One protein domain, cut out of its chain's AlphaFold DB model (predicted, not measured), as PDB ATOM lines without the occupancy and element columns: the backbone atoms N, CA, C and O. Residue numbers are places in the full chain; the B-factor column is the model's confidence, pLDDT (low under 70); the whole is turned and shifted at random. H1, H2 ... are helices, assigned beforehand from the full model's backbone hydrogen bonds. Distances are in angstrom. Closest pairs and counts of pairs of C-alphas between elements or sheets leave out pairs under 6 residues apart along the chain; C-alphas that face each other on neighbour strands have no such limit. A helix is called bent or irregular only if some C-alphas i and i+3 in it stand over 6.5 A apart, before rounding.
ATOM      1  N   ALA A 132      53.034  80.464 -66.789       91.81
ATOM      2  CA  ALA A 132      52.300  80.505 -68.056       91.81
ATOM      3  C   ALA A 132      50.839  80.962 -67.882       91.81
ATOM      4  O   ALA A 132      50.345  81.784 -68.652       91.81
ATOM      5  N   GLU A 133      50.169  80.480 -66.833       93.00
ATOM      6  CA  GLU A 133      48.802  80.890 -66.497       93.00
ATOM      7  C   GLU A 133      48.776  82.319 -65.948       93.00
ATOM      8  O   GLU A 133      47.956  83.139 -66.364       93.00
ATOM      9  N   PHE A 134      49.711  82.654 -65.051       93.62
ATOM     10  CA  PHE A 134      49.785  83.986 -64.457       93.62
ATOM     11  C   PHE A 134      49.992  85.071 -65.513       93.62
ATOM     12  O   PHE A 134      49.397  86.141 -65.385       93.62
ATOM     13  N   PHE A 135      50.797  84.805 -66.549       94.44
ATOM     14  CA  PHE A 135      51.130  85.725 -67.642       94.44
ATOM     15  C   PHE A 135      50.290  85.547 -68.911       94.44
ATOM     16  O   PHE A 135      50.658  86.060 -69.971       94.44
ATOM     17  N   GLN A 136      49.135  84.890 -68.820       91.94
ATOM     18  CA  GLN A 136      48.229  84.762 -69.958       91.94
ATOM     19  C   GLN A 136      47.894  86.143 -70.570       91.94
ATOM     20  O   GLN A 136      47.670  87.127 -69.851       91.94
ATOM     21  N   GLY A 137      47.899  86.219 -71.906       89.19
ATOM     22  CA  GLY A 137      47.660  87.443 -72.686       89.19
ATOM     23  C   GLY A 137      48.890  88.335 -72.922       89.19
ATOM     24  O   GLY A 137      48.768  89.408 -73.527       89.19
ATOM     25  N   CYS A 138      50.072  87.936 -72.438       94.12
ATOM     26  CA  CYS A 138      51.341  88.536 -72.850       94.12
ATOM     27  C   CYS A 138      51.706  88.062 -74.263       94.12
ATOM     28  O   CYS A 138      51.757  86.861 -74.526       94.12
ATOM     29  N   SER A 139      52.010  88.997 -75.165       94.25
ATOM     30  CA  SER A 139      52.309  88.655 -76.559       94.25
ATOM     31  C   SER A 139      53.675  88.006 -76.714       94.25
ATOM     32  O   SER A 139      53.840  87.218 -77.642       94.25
ATOM     33  N   PHE A 140      54.624  88.263 -75.804       95.44
ATOM     34  CA  PHE A 140      55.860  87.484 -75.747       95.44
ATOM     35  C   PHE A 140      55.559  85.987 -75.583       95.44
ATOM     36  O   PHE A 140      56.032  85.175 -76.371       95.44
ATOM     37  N   LEU A 141      54.724  85.626 -74.600       95.31
ATOM     38  CA  LEU A 141      54.401  84.229 -74.296       95.31
ATOM     39  C   LEU A 141      53.629  83.555 -75.439       95.31
ATOM     40  O   LEU A 141      53.938  82.426 -75.804       95.31
ATOM     41  N   GLU A 142      52.666  84.263 -76.033       94.44
ATOM     42  CA  GLU A 142      51.872  83.758 -77.163       94.44
ATOM     43  C   GLU A 142      52.738  83.399 -78.378       94.44
ATOM     44  O   GLU A 142      52.496  82.384 -79.026       94.44
ATOM     45  N   HIS A 143      53.757  84.210 -78.685       94.75
ATOM     46  CA  HIS A 143      54.627  83.994 -79.848       94.75
ATOM     47  C   HIS A 143      55.790  83.038 -79.569       94.75
ATOM     48  O   HIS A 143      56.380  82.515 -80.511       94.75
ATOM     49  N   LEU A 144      56.125  82.818 -78.298       92.75
ATOM     50  CA  LEU A 144      57.120  81.832 -77.889       92.75
ATOM     51  C   LEU A 144      56.598  80.403 -78.103       92.75
ATOM     52  O   LEU A 144      57.364  79.514 -78.464       92.75
ATOM     53  N   GLY A 145      55.288  80.201 -77.933       90.88
ATOM     54  CA  GLY A 145      54.640  78.896 -78.041       90.88
ATOM     55  C   GLY A 145      54.799  78.048 -76.776       90.88
ATOM     56  O   GLY A 145      55.711  78.250 -75.973       90.88
ATOM     57  N   GLU A 146      53.885  77.093 -76.591       90.75
ATOM     58  CA  GLU A 146      53.780  76.294 -75.360       90.75
ATOM     59  C   GLU A 146      55.032  75.443 -75.101       90.75
ATOM     60  O   GLU A 146      55.540  75.441 -73.982       90.75
ATOM     61  N   ASP A 147      55.579  74.795 -76.134       88.12
ATOM     62  CA  ASP A 147      56.724  73.885 -75.998       88.12
ATOM     63  C   ASP A 147      58.011  74.621 -75.583       88.12
ATOM     64  O   ASP A 147      58.700  74.219 -74.643       88.12
ATOM     65  N   VAL A 148      58.322  75.745 -76.243       89.38
ATOM     66  CA  VAL A 148      59.519  76.549 -75.937       89.38
ATOM     67  C   VAL A 148      59.360  77.250 -74.587       89.38
ATOM     68  O   VAL A 148      60.309  77.305 -73.804       89.38
ATOM     69  N   ALA A 149      58.156  77.737 -74.269       91.31
ATOM     70  CA  ALA A 149      57.865  78.321 -72.965       91.31
ATOM     71  C   ALA A 149      58.035  77.298 -71.833       91.31
ATOM     72  O   ALA A 149      58.697  77.594 -70.839       91.31
ATOM     73  N   ALA A 150      57.494  76.087 -71.986       91.00
ATOM     74  CA  ALA A 150      57.629  75.020 -70.997       91.00
ATOM     75  C   ALA A 150      59.100  74.628 -70.778       91.00
ATOM     76  O   ALA A 150      59.536  74.469 -69.632       91.00
ATOM     77  N   ALA A 151      59.878  74.539 -71.861       89.81
ATOM     78  CA  ALA A 151      61.306  74.260 -71.790       89.81
ATOM     79  C   ALA A 151      62.069  75.378 -71.060       89.81
ATOM     80  O   ALA A 151      62.883  75.096 -70.181       89.81
ATOM     81  N   LEU A 152      61.764  76.647 -71.352       90.69
ATOM     82  CA  LEU A 152      62.417  77.787 -70.707       90.69
ATOM     83  C   LEU A 152      62.046  77.910 -69.224       90.69
ATOM     84  O   LEU A 152      62.924  78.140 -68.394       90.69
ATOM     85  N   PHE A 153      60.782  77.683 -68.857       92.12
ATOM     86  CA  PHE A 153      60.354  77.673 -67.452       92.12
ATOM     87  C   PHE A 153      60.935  76.507 -66.644       92.12
ATOM     88  O   PHE A 153      60.962  76.581 -65.414       92.12
ATOM     89  N   SER A 154      61.403  75.456 -67.318       90.88
ATOM     90  CA  SER A 154      62.090  74.313 -66.706       90.88
ATOM     91  C   SER A 154      63.617  74.474 -66.681       90.88
ATOM     92  O   SER A 154      64.306  73.631 -66.109       90.88
ATOM     93  N   SER A 155      64.143  75.537 -67.294       90.06
ATOM     94  CA  SER A 155      65.574  75.851 -67.378       90.06
ATOM     95  C   SER A 155      65.996  76.923 -66.368       90.06
ATOM     96  O   SER A 155      65.179  77.489 -65.637       90.06
ATOM     97  N   ASP A 156      67.288  77.232 -66.346       88.94
ATOM     98  CA  ASP A 156      67.877  78.354 -65.611       88.94
ATOM     99  C   ASP A 156      67.417  79.729 -66.123       88.94
ATOM    100  O   ASP A 156      67.398  80.689 -65.353       88.94
ATOM    101  N   ALA A 157      66.925  79.816 -67.363       89.75
ATOM    102  CA  ALA A 157      66.350  81.034 -67.938       89.75
ATOM    103  C   ALA A 157      64.986  81.439 -67.342       89.75
ATOM    104  O   ALA A 157      64.435  82.480 -67.714       89.75
ATOM    105  N   LYS A 158      64.405  80.630 -66.440       92.62
ATOM    106  CA  LYS A 158      63.058  80.839 -65.883       92.62
ATOM    107  C   LYS A 158      62.851  82.259 -65.351       92.62
ATOM    108  O   LYS A 158      61.845  82.890 -65.676       92.62
ATOM    109  N   GLU A 159      63.771  82.752 -64.525       93.69
ATOM    110  CA  GLU A 159      63.633  84.064 -63.881       93.69
ATOM    111  C   GLU A 159      63.744  85.213 -64.892       93.69
ATOM    112  O   GLU A 159      62.983  86.178 -64.809       93.69
ATOM    113  N   ASP A 160      64.605  85.083 -65.904       93.06
ATOM    114  CA  ASP A 160      64.763  86.092 -66.957       93.06
ATOM    115  C   ASP A 160      63.527  86.165 -67.861       93.06
ATOM    116  O   ASP A 160      63.041  87.253 -68.176       93.06
ATOM    117  N   VAL A 161      62.945  85.015 -68.220       93.81
ATOM    118  CA  VAL A 161      61.675  84.961 -68.965       93.81
ATOM    119  C   VAL A 161      60.552  85.622 -68.172       93.81
ATOM    120  O   VAL A 161      59.787  86.425 -68.708       93.81
ATOM    121  N   ILE A 162      60.470  85.322 -66.876       95.06
ATOM    122  CA  ILE A 162      59.513  85.950 -65.970       95.06
ATOM    123  C   ILE A 162      59.738  87.472 -65.897       95.06
ATOM    124  O   ILE A 162      58.768  88.233 -65.899       95.06
ATOM    125  N   ALA A 163      60.990  87.933 -65.869       94.06
ATOM    126  CA  ALA A 163      61.326  89.354 -65.851       94.06
ATOM    127  C   ALA A 163      60.924  90.073 -67.153       94.06
ATOM    128  O   ALA A 163      60.392  91.185 -67.092       94.06
ATOM    129  N   ILE A 164      61.097  89.434 -68.315       94.31
ATOM    130  CA  ILE A 164      60.620  89.951 -69.611       94.31
ATOM    131  C   ILE A 164      59.090  90.091 -69.606       94.31
ATOM    132  O   ILE A 164      58.571  91.136 -70.000       94.31
ATOM    133  N   LEU A 165      58.365  89.082 -69.117       95.00
ATOM    134  CA  LEU A 165      56.896  89.091 -69.054       95.00
ATOM    135  C   LEU A 165      56.348  90.167 -68.106       95.00
ATOM    136  O   LEU A 165      55.376  90.862 -68.425       95.00
ATOM    137  N   ASP A 166      56.990  90.346 -66.954       94.00
ATOM    138  CA  ASP A 166      56.703  91.443 -66.030       94.00
ATOM    139  C   ASP A 166      56.905  92.806 -66.694       94.00
ATOM    140  O   ASP A 166      56.087  93.719 -66.531       94.00
ATOM    141  N   LEU A 167      58.010  92.953 -67.427       92.44
ATOM    142  CA  LEU A 167      58.345  94.197 -68.098       92.44
ATOM    143  C   LEU A 167      57.352  94.506 -69.219       92.44
ATOM    144  O   LEU A 167      56.937  95.657 -69.339       92.44
ATOM    145  N   GLU A 168      56.896  93.498 -69.967       93.25
ATOM    146  CA  GLU A 168      55.831  93.652 -70.961       93.25
ATOM    147  C   GLU A 168      54.551  94.202 -70.318       93.25
ATOM    148  O   GLU A 168      54.000  95.203 -70.787       93.25
ATOM    149  N   ARG A 169      54.092  93.602 -69.210       92.44
ATOM    150  CA  ARG A 169      52.893  94.068 -68.491       92.44
ATOM    151  C   ARG A 169      53.033  95.504 -68.003       92.44
ATOM    152  O   ARG A 169      52.125  96.311 -68.221       92.44
ATOM    153  N   LYS A 170      54.172  95.839 -67.389       90.69
ATOM    154  CA  LYS A 170      54.468  97.203 -66.922       90.69
ATOM    155  C   LYS A 170      54.486  98.192 -68.085       90.69
ATOM    156  O   LYS A 170      53.808  99.213 -68.017       90.69
ATOM    157  N   CYS A 171      55.159  97.861 -69.186       88.88
ATOM    158  CA  CYS A 171      55.210  98.709 -70.375       88.88
ATOM    159  C   CYS A 171      53.821  98.912 -70.992       88.88
ATOM    160  O   CYS A 171      53.460 100.043 -71.303       88.88
ATOM    161  N   ARG A 172      52.984  97.872 -71.098       88.69
ATOM    162  CA  ARG A 172      51.590  98.022 -71.560       88.69
ATOM    163  C   ARG A 172      50.758  98.907 -70.629       88.69
ATOM    164  O   ARG A 172      49.931  99.686 -71.101       88.69
ATOM    165  N   GLN A 173      50.968  98.810 -69.315       89.00
ATOM    166  CA  GLN A 173      50.273  99.638 -68.325       89.00
ATOM    167  C   GLN A 173      50.727 101.103 -68.359       89.00
ATOM    168  O   GLN A 173      49.896 102.000 -68.196       89.00
ATOM    169  N   TRP A 174      52.018 101.356 -68.567       87.31
ATOM    170  CA  TRP A 174      52.578 102.704 -68.673       87.31
ATOM    171  C   TRP A 174      52.233 103.359 -70.012       87.31
ATOM    172  O   TRP A 174      51.827 104.519 -70.046       87.31
ATOM    173  N   TYR A 175      52.284 102.599 -71.105       84.75
ATOM    174  CA  TYR A 175      52.105 103.083 -72.474       84.75
ATOM    175  C   TYR A 175      50.773 102.640 -73.096       84.75
ATOM    176  O   TYR A 175      50.719 102.271 -74.269       84.75
ATOM    177  N   ARG A 176      49.669 102.708 -72.331       84.06
ATOM    178  CA  ARG A 176      48.336 102.215 -72.756       84.06
ATOM    179  C   ARG A 176      47.904 102.691 -74.145       84.06
ATOM    180  O   ARG A 176      47.306 101.922 -74.889       84.06
ATOM    181  N   ALA A 177      48.213 103.941 -74.499       82.50
ATOM    182  CA  ALA A 177      47.834 104.536 -75.781       82.50
ATOM    183  C   ALA A 177      48.487 103.854 -76.998       82.50
ATOM    184  O   ALA A 177      47.913 103.901 -78.082       82.50
ATOM    185  N   ARG A 178      49.645 103.201 -76.827       82.12
ATOM    186  CA  ARG A 178      50.270 102.363 -77.863       82.12
ATOM    187  C   ARG A 178      50.672 100.992 -77.324       82.12
ATOM    188  O   ARG A 178      51.769 100.497 -77.565       82.12
ATOM    189  N   GLY A 179      49.751 100.354 -76.602       84.75
ATOM    190  CA  GLY A 179      49.954  98.982 -76.131       84.75
ATOM    191  C   GLY A 179      50.237  97.986 -77.265       84.75
ATOM    192  O   GLY A 179      50.917  96.994 -77.023       84.75
ATOM    193  N   GLY A 180      49.769  98.272 -78.490       86.69
ATOM    194  CA  GLY A 180      50.069  97.487 -79.694       86.69
ATOM    195  C   GLY A 180      51.550  97.508 -80.079       86.69
ATOM    196  O   GLY A 180      52.135  96.444 -80.230       86.69
ATOM    197  N   ASP A 181      52.173  98.689 -80.144       88.19
ATOM    198  CA  ASP A 181      53.602  98.847 -80.467       88.19
ATOM    199  C   ASP A 181      54.492  98.099 -79.454       88.19
ATOM    200  O   ASP A 181      55.441  97.402 -79.814       88.19
ATOM    201  N   VAL A 182      54.135  98.183 -78.165       89.31
ATOM    202  CA  VAL A 182      54.799  97.423 -77.095       89.31
ATOM    203  C   VAL A 182      54.624  95.919 -77.327       89.31
ATOM    204  O   VAL A 182      55.607  95.186 -77.333       89.31
ATOM    205  N   ALA A 183      53.392  95.453 -77.554       91.75
ATOM    206  CA  ALA A 183      53.104  94.041 -77.809       91.75
ATOM    207  C   ALA A 183      53.889  93.484 -79.008       91.75
ATOM    208  O   ALA A 183      54.431  92.382 -78.928       91.75
ATOM    209  N   GLU A 184      53.988  94.257 -80.091       92.00
ATOM    210  CA  GLU A 184      54.717  93.878 -81.301       92.00
ATOM    211  C   GLU A 184      56.230  93.787 -81.061       92.00
ATOM    212  O   GLU A 184      56.907  92.895 -81.571       92.00
ATOM    213  N   TYR A 185      56.793  94.687 -80.259       91.19
ATOM    214  CA  TYR A 185      58.204  94.596 -79.903       91.19
ATOM    215  C   TYR A 185      58.512  93.310 -79.119       91.19
ATOM    216  O   TYR A 185      59.452  92.584 -79.451       91.19
ATOM    217  N   PHE A 186      57.695  92.997 -78.111       93.50
ATOM    218  CA  PHE A 186      57.859  91.786 -77.306       93.50
ATOM    219  C   PHE A 186      57.620  90.508 -78.126       93.50
ATOM    220  O   PHE A 186      58.378  89.548 -77.985       93.50
ATOM    221  N   SER A 187      56.657  90.500 -79.055       93.62
ATOM    222  CA  SER A 187      56.472  89.359 -79.961       93.62
ATOM    223  C   SER A 187      57.681  89.132 -80.870       93.62
ATOM    224  O   SER A 187      58.077  87.990 -81.084       93.62
ATOM    225  N   ARG A 188      58.349  90.191 -81.347       92.44
ATOM    226  CA  ARG A 188      59.583  90.064 -82.143       92.44
ATOM    227  C   ARG A 188      60.728  89.424 -81.360       92.44
ATOM    228  O   ARG A 188      61.493  88.662 -81.948       92.44
ATOM    229  N   ILE A 189      60.862  89.715 -80.063       92.31
ATOM    230  CA  ILE A 189      61.852  89.036 -79.208       92.31
ATOM    231  C   ILE A 189      61.530  87.540 -79.142       92.31
ATOM    232  O   ILE A 189      62.417  86.721 -79.367       92.31
ATOM    233  N   ALA A 190      60.266  87.183 -78.903       92.44
ATOM    234  CA  ALA A 190      59.838  85.787 -78.853       92.44
ATOM    235  C   ALA A 190      60.078  85.056 -80.184       92.44
ATOM    236  O   ALA A 190      60.662  83.978 -80.192       92.44
ATOM    237  N   VAL A 191      59.738  85.668 -81.323       93.06
ATOM    238  CA  VAL A 191      59.998  85.091 -82.655       93.06
ATOM    239  C   VAL A 191      61.493  84.866 -82.888       93.06
ATOM    240  O   VAL A 191      61.883  83.825 -83.414       93.06
ATOM    241  N   LYS A 192      62.352  85.807 -82.475       90.88
ATOM    242  CA  LYS A 192      63.809  85.621 -82.545       90.88
ATOM    243  C   LYS A 192      64.284  84.481 -81.649       90.88
ATOM    244  O   LYS A 192      65.159  83.733 -82.067       90.88
ATOM    245  N   ALA A 193      63.728  84.347 -80.446       89.62
ATOM    246  CA  ALA A 193      64.043  83.237 -79.555       89.62
ATOM    247  C   ALA A 193      63.676  81.899 -80.210       89.62
ATOM    248  O   ALA A 193      64.548  81.053 -80.372       89.62
ATOM    249  N   VAL A 194      62.440  81.755 -80.699       90.44
ATOM    250  CA  VAL A 194      61.963  80.542 -81.388       90.44
ATOM    251  C   VAL A 194      62.812  80.212 -82.618       90.44
ATOM    252  O   VAL A 194      63.148  79.053 -82.833       90.44
ATOM    253  N   ALA A 195      63.228  81.208 -83.403       89.00
ATOM    254  CA  ALA A 195      64.076  80.988 -84.577       89.00
ATOM    255  C   ALA A 195      65.473  80.423 -84.247       89.00
ATOM    256  O   ALA A 195      66.119  79.863 -85.129       89.00
ATOM    257  N   ASN A 196      65.941  80.578 -83.005       88.06
ATOM    258  CA  ASN A 196      67.210  80.022 -82.528       88.06
ATOM    259  C   ASN A 196      67.037  78.686 -81.788       88.06
ATOM    260  O   ASN A 196      68.023  78.137 -81.301       88.06
ATOM    261  N   VAL A 197      65.812  78.158 -81.694       88.38
ATOM    262  CA  VAL A 197      65.544  76.837 -81.121       88.38
ATOM    263  C   VAL A 197      65.863  75.766 -82.159       88.38
ATOM    264  O   VAL A 197      65.333  75.770 -83.269       88.38
ATOM    265  N   GLU A 198      66.710  74.811 -81.783       85.56
ATOM    266  CA  GLU A 198      66.973  73.623 -82.585       85.56
ATOM    267  C   GLU A 198      66.339  72.405 -81.922       85.56
ATOM    268  O   GLU A 198      66.558  72.140 -80.741       85.56
ATOM    269  N   TYR A 199      65.614  71.614 -82.704       82.06
ATOM    270  CA  TYR A 199      65.036  70.357 -82.245       82.06
ATOM    271  C   TYR A 199      66.011  69.201 -82.485       82.06
ATOM    272  O   TYR A 199      66.740  69.164 -83.487       82.06
ATOM    273  N   LYS A 214      67.106  70.854 -78.258       82.69
ATOM    274  CA  LYS A 214      68.539  70.732 -77.956       82.69
ATOM    275  C   LYS A 214      68.951  71.711 -76.861       82.69
ATOM    276  O   LYS A 214      68.775  72.922 -77.012       82.69
ATOM    277  N   ALA A 215      69.636  71.220 -75.830       79.56
ATOM    278  CA  ALA A 215      70.138  72.048 -74.727       79.56
ATOM    279  C   ALA A 215      71.037  73.220 -75.183       79.56
ATOM    280  O   ALA A 215      70.907  74.326 -74.669       79.56
ATOM    281  N   SER A 216      71.891  73.023 -76.196       83.56
ATOM    282  CA  SER A 216      72.760  74.090 -76.733       83.56
ATOM    283  C   SER A 216      71.982  75.243 -77.376       83.56
ATOM    284  O   SER A 216      72.423  76.393 -77.361       83.56
ATOM    285  N   SER A 217      70.809  74.948 -77.942       85.25
ATOM    286  CA  SER A 217      69.936  75.982 -78.498       85.25
ATOM    287  C   SER A 217      69.276  76.804 -77.388       85.25
ATOM    288  O   SER A 217      69.180  78.023 -77.504       85.25
ATOM    289  N   MET A 218      68.946  76.174 -76.256       87.31
ATOM    290  CA  MET A 218      68.365  76.851 -75.092       87.31
ATOM    291  C   MET A 218      69.344  77.818 -74.425       87.31
ATOM    292  O   MET A 218      68.939  78.914 -74.059       87.31
ATOM    293  N   GLU A 219      70.631  77.475 -74.342       87.88
ATOM    294  CA  GLU A 219      71.673  78.389 -73.837       87.88
ATOM    295  C   GLU A 219      71.820  79.639 -74.729       87.88
ATOM    296  O   GLU A 219      71.970  80.769 -74.251       87.88
ATOM    297  N   THR A 220      71.698  79.448 -76.047       89.12
ATOM    298  CA  THR A 220      71.716  80.547 -77.023       89.12
ATOM    299  C   THR A 220      70.489  81.446 -76.858       89.12
ATOM    300  O   THR A 220      70.610  82.673 -76.835       89.12
ATOM    301  N   VAL A 221      69.307  80.843 -76.693       89.75
ATOM    302  CA  VAL A 221      68.058  81.568 -76.429       89.75
ATOM    303  C   VAL A 221      68.138  82.324 -75.106       89.75
ATOM    304  O   VAL A 221      67.792  83.500 -75.065       89.75
ATOM    305  N   HIS A 222      68.638  81.703 -74.041       91.25
ATOM    306  CA  HIS A 222      68.802  82.356 -72.744       91.25
ATOM    307  C   HIS A 222      69.695  83.595 -72.849       91.25
ATOM    308  O   HIS A 222      69.278  84.684 -72.457       91.25
ATOM    309  N   SER A 223      70.863  83.465 -73.483       91.56
ATOM    310  CA  SER A 223      71.786  84.586 -73.711       91.56
ATOM    311  C   SER A 223      71.132  85.733 -74.492       91.56
ATOM    312  O   SER A 223      71.305  86.907 -74.153       91.56
ATOM    313  N   LEU A 224      70.344  85.403 -75.519       92.12
ATOM    314  CA  LEU A 224      69.581  86.373 -76.304       92.12
ATOM    315  C   LEU A 224      68.537  87.109 -75.446       92.12
ATOM    316  O   LEU A 224      68.388  88.327 -75.565       92.12
ATOM    317  N   LEU A 225      67.813  86.383 -74.592       92.00
ATOM    318  CA  LEU A 225      66.794  86.954 -73.713       92.00
ATOM    319  C   LEU A 225      67.408  87.886 -72.666       92.00
ATOM    320  O   LEU A 225      66.891  88.981 -72.466       92.00
ATOM    321  N   VAL A 226      68.535  87.502 -72.062       92.81
ATOM    322  CA  VAL A 226      69.263  88.346 -71.100       92.81
ATOM    323  C   VAL A 226      69.736  89.646 -71.753       92.81
ATOM    324  O   VAL A 226      69.542  90.723 -71.188       92.81
ATOM    325  N   ALA A 227      70.293  89.574 -72.966       91.50
ATOM    326  CA  ALA A 227      70.702  90.768 -73.708       91.50
ATOM    327  C   ALA A 227      69.511  91.706 -73.967       91.50
ATOM    328  O   ALA A 227      69.571  92.897 -73.663       91.50
ATOM    329  N   HIS A 228      68.387  91.157 -74.442       89.12
ATOM    330  CA  HIS A 228      67.176  91.939 -74.673       89.12
ATOM    331  C   HIS A 228      66.569  92.519 -73.394       89.12
ATOM    332  O   HIS A 228      66.058  93.638 -73.435       89.12
ATOM    333  N   LEU A 229      66.621  91.794 -72.273       90.31
ATOM    334  CA  LEU A 229      66.185  92.289 -70.971       90.31
ATOM    335  C   LEU A 229      67.015  93.510 -70.551       90.31
ATOM    336  O   LEU A 229      66.431  94.518 -70.154       90.31
ATOM    337  N   SER A 230      68.344  93.435 -70.668       91.00
ATOM    338  CA  SER A 230      69.242  94.545 -70.329       91.00
ATOM    339  C   SER A 230      68.949  95.778 -71.184       91.00
ATOM    340  O   SER A 230      68.687  96.851 -70.644       91.00
ATOM    341  N   ASP A 231      68.895  95.611 -72.510       86.81
ATOM    342  CA  ASP A 231      68.613  96.705 -73.448       86.81
ATOM    343  C   ASP A 231      67.257  97.368 -73.162       86.81
ATOM    344  O   ASP A 231      67.111  98.593 -73.209       86.81
ATOM    345  N   LEU A 232      66.242  96.555 -72.856       87.25
ATOM    346  CA  LEU A 232      64.907  97.025 -72.509       87.25
ATOM    347  C   LEU A 232      64.899  97.819 -71.203       87.25
ATOM    348  O   LEU A 232      64.263  98.873 -71.135       87.25
ATOM    349  N   GLN A 233      65.570  97.319 -70.166       87.94
ATOM    350  CA  GLN A 233      65.651  98.003 -68.880       87.94
ATOM    351  C   GLN A 233      66.349  99.355 -69.034       87.94
ATOM    352  O   GLN A 233      65.801 100.365 -68.593       87.94
ATOM    353  N   ASP A 234      67.470  99.406 -69.749       86.06
ATOM    354  CA  ASP A 234      68.186 100.653 -70.016       86.06
ATOM    355  C   ASP A 234      67.325 101.644 -70.814       86.06
ATOM    356  O   ASP A 234      67.223 102.823 -70.463       86.06
ATOM    357  N   ALA A 235      66.633 101.183 -71.859       82.25
ATOM    358  CA  ALA A 235      65.786 102.036 -72.692       82.25
ATOM    359  C   ALA A 235      64.555 102.583 -71.948       82.25
ATOM    360  O   ALA A 235      64.136 103.718 -72.181       82.25
ATOM    361  N   VAL A 236      63.958 101.789 -71.056       81.81
ATOM    362  CA  VAL A 236      62.774 102.193 -70.286       81.81
ATOM    363  C   VAL A 236      63.152 103.102 -69.113       81.81
ATOM    364  O   VAL A 236      62.420 104.048 -68.825       81.81
ATOM    365  N   LEU A 237      64.293 102.856 -68.461       76.88
ATOM    366  CA  LEU A 237      64.768 103.645 -67.319       76.88
ATOM    367  C   LEU A 237      65.462 104.956 -67.727       76.88
ATOM    368  O   LEU A 237      65.514 105.886 -66.927       76.88
ATOM    369  N   SER A 238      65.966 105.063 -68.961       71.06
ATOM    370  CA  SER A 238      66.669 106.258 -69.462       71.06
ATOM    371  C   SER A 238      65.761 107.412 -69.907       71.06
ATOM    372  O   SER A 238      66.265 108.462 -70.310       71.06
ATOM    373  N   LEU A 239      64.433 107.270 -69.835       63.16
ATOM    374  CA  LEU A 239      63.520 108.314 -70.297       63.16
ATOM    375  C   LEU A 239      63.444 109.517 -69.339       63.16
ATOM    376  O   LEU A 239      63.004 109.371 -68.195       63.16
ATOM    377  N   ILE A 246      56.769 107.414 -75.627       73.75
ATOM    378  CA  ILE A 246      57.180 106.002 -75.583       73.75
ATOM    379  C   ILE A 246      58.660 105.911 -75.963       73.75
ATOM    380  O   ILE A 246      59.078 106.640 -76.868       73.75
ATOM    381  N   PRO A 247      59.462 105.040 -75.317       79.19
ATOM    382  CA  PRO A 247      60.857 104.895 -75.692       79.19
ATOM    383  C   PRO A 247      60.989 104.443 -77.148       79.19
ATOM    384  O   PRO A 247      60.235 103.590 -77.620       79.19
ATOM    385  N   ALA A 248      61.974 105.004 -77.854       79.56
ATOM    386  CA  ALA A 248      62.187 104.768 -79.284       79.56
ATOM    387  C   ALA A 248      62.390 103.283 -79.636       79.56
ATOM    388  O   ALA A 248      62.142 102.889 -80.770       79.56
ATOM    389  N   ILE A 249      62.780 102.457 -78.662       80.44
ATOM    390  CA  ILE A 249      62.911 101.005 -78.817       80.44
ATOM    391  C   ILE A 249      61.595 100.331 -79.234       80.44
ATOM    392  O   ILE A 249      61.618  99.357 -79.979       80.44
ATOM    393  N   PHE A 250      60.456 100.878 -78.801       82.00
ATOM    394  CA  PHE A 250      59.128 100.382 -79.156       82.00
ATOM    395  C   PHE A 250      58.571 101.037 -80.420       82.00
ATOM    396  O   PHE A 250      57.478 100.683 -80.845       82.00
ATOM    397  N   ALA A 251      59.270 102.007 -81.017       75.88
ATOM    398  CA  ALA A 251      58.792 102.611 -82.249       75.88
ATOM    399  C   ALA A 251      58.732 101.544 -83.358       75.88
ATOM    400  O   ALA A 251      59.659 100.732 -83.481       75.88
TER     401      ALA A 251
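This is residues 132 to 199, 214 to 239 and 246 to 251 of the 265 residues of the protein "UBA domain-containing protein" of Micromonas commoda (strain RCC299 / NOUM17 / CCMP2709) (UniProt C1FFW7). Three long helices, H3, H4 and H5, lie side by side in an up-and-down bundle, each running against the one before it, their centres making a triangle. The short H1 packs on H4, away from H5, and the short H2 lies across one end of the bundle. The printed part has 100 residues with five named helices, H1 to H5 in order, and no named strand: all helix. It is compact, with a radius of gyration of the C-alphas of 13.0 A, and elongated, spanning 39 by 25 by 20 A.

Start with H1, residues 139 to 144, which touches H4, residues 176 to 195, the same way at a shallow tilt of 11 degrees; the C-alphas of Phe 140 and Ser 187 are closest, 4.7 A. H2, residues 146 to 153, only just touches H3, residues 158 to 174, with 3 pairs of C-alphas within 8 A, only at the corner; C-alphas 152 and 158 are closest, 5.7 A. H3 and H4 form a hairpin at a shallow tilt of 23 degrees, closest at C-alphas 172 and 179, 4.9 A. H5, residues 215 to 237, touches H3 with residues 222 to 229 alone, closest at C-alphas 229 and 164, 6.2 A. H5 touches H4 with residues 221 to 228 alone, opposite ways, closest at C-alphas 221 and 193, 5.4 A. Every O i to N i+4 pair is within hydrogen-bond range in H1, H2, H3 and H5; in H4, 14 of 16 are.

Find C-alpha 139 at (52.309, 88.655, -76.559), where H1 begins. H3 runs 24.4 A, H4 28.9 A and H5 32.9 A, ending at C-alpha 237, (64.768, 103.645, -67.319). H4 is irregular: C-alphas 177 and 180 are 8.4 A apart.

The C-alphas of Tyr 199 and Leu 239 are farthest apart, 39.8 A. Residues 200 to 213 and 240 to 245 are not printed; the C-alpha gaps are 5.6 A and 8.6 A. Of the printed residues, one has a pLDDT under 70, residue 239; the mean pLDDT of the printed part is 88.8.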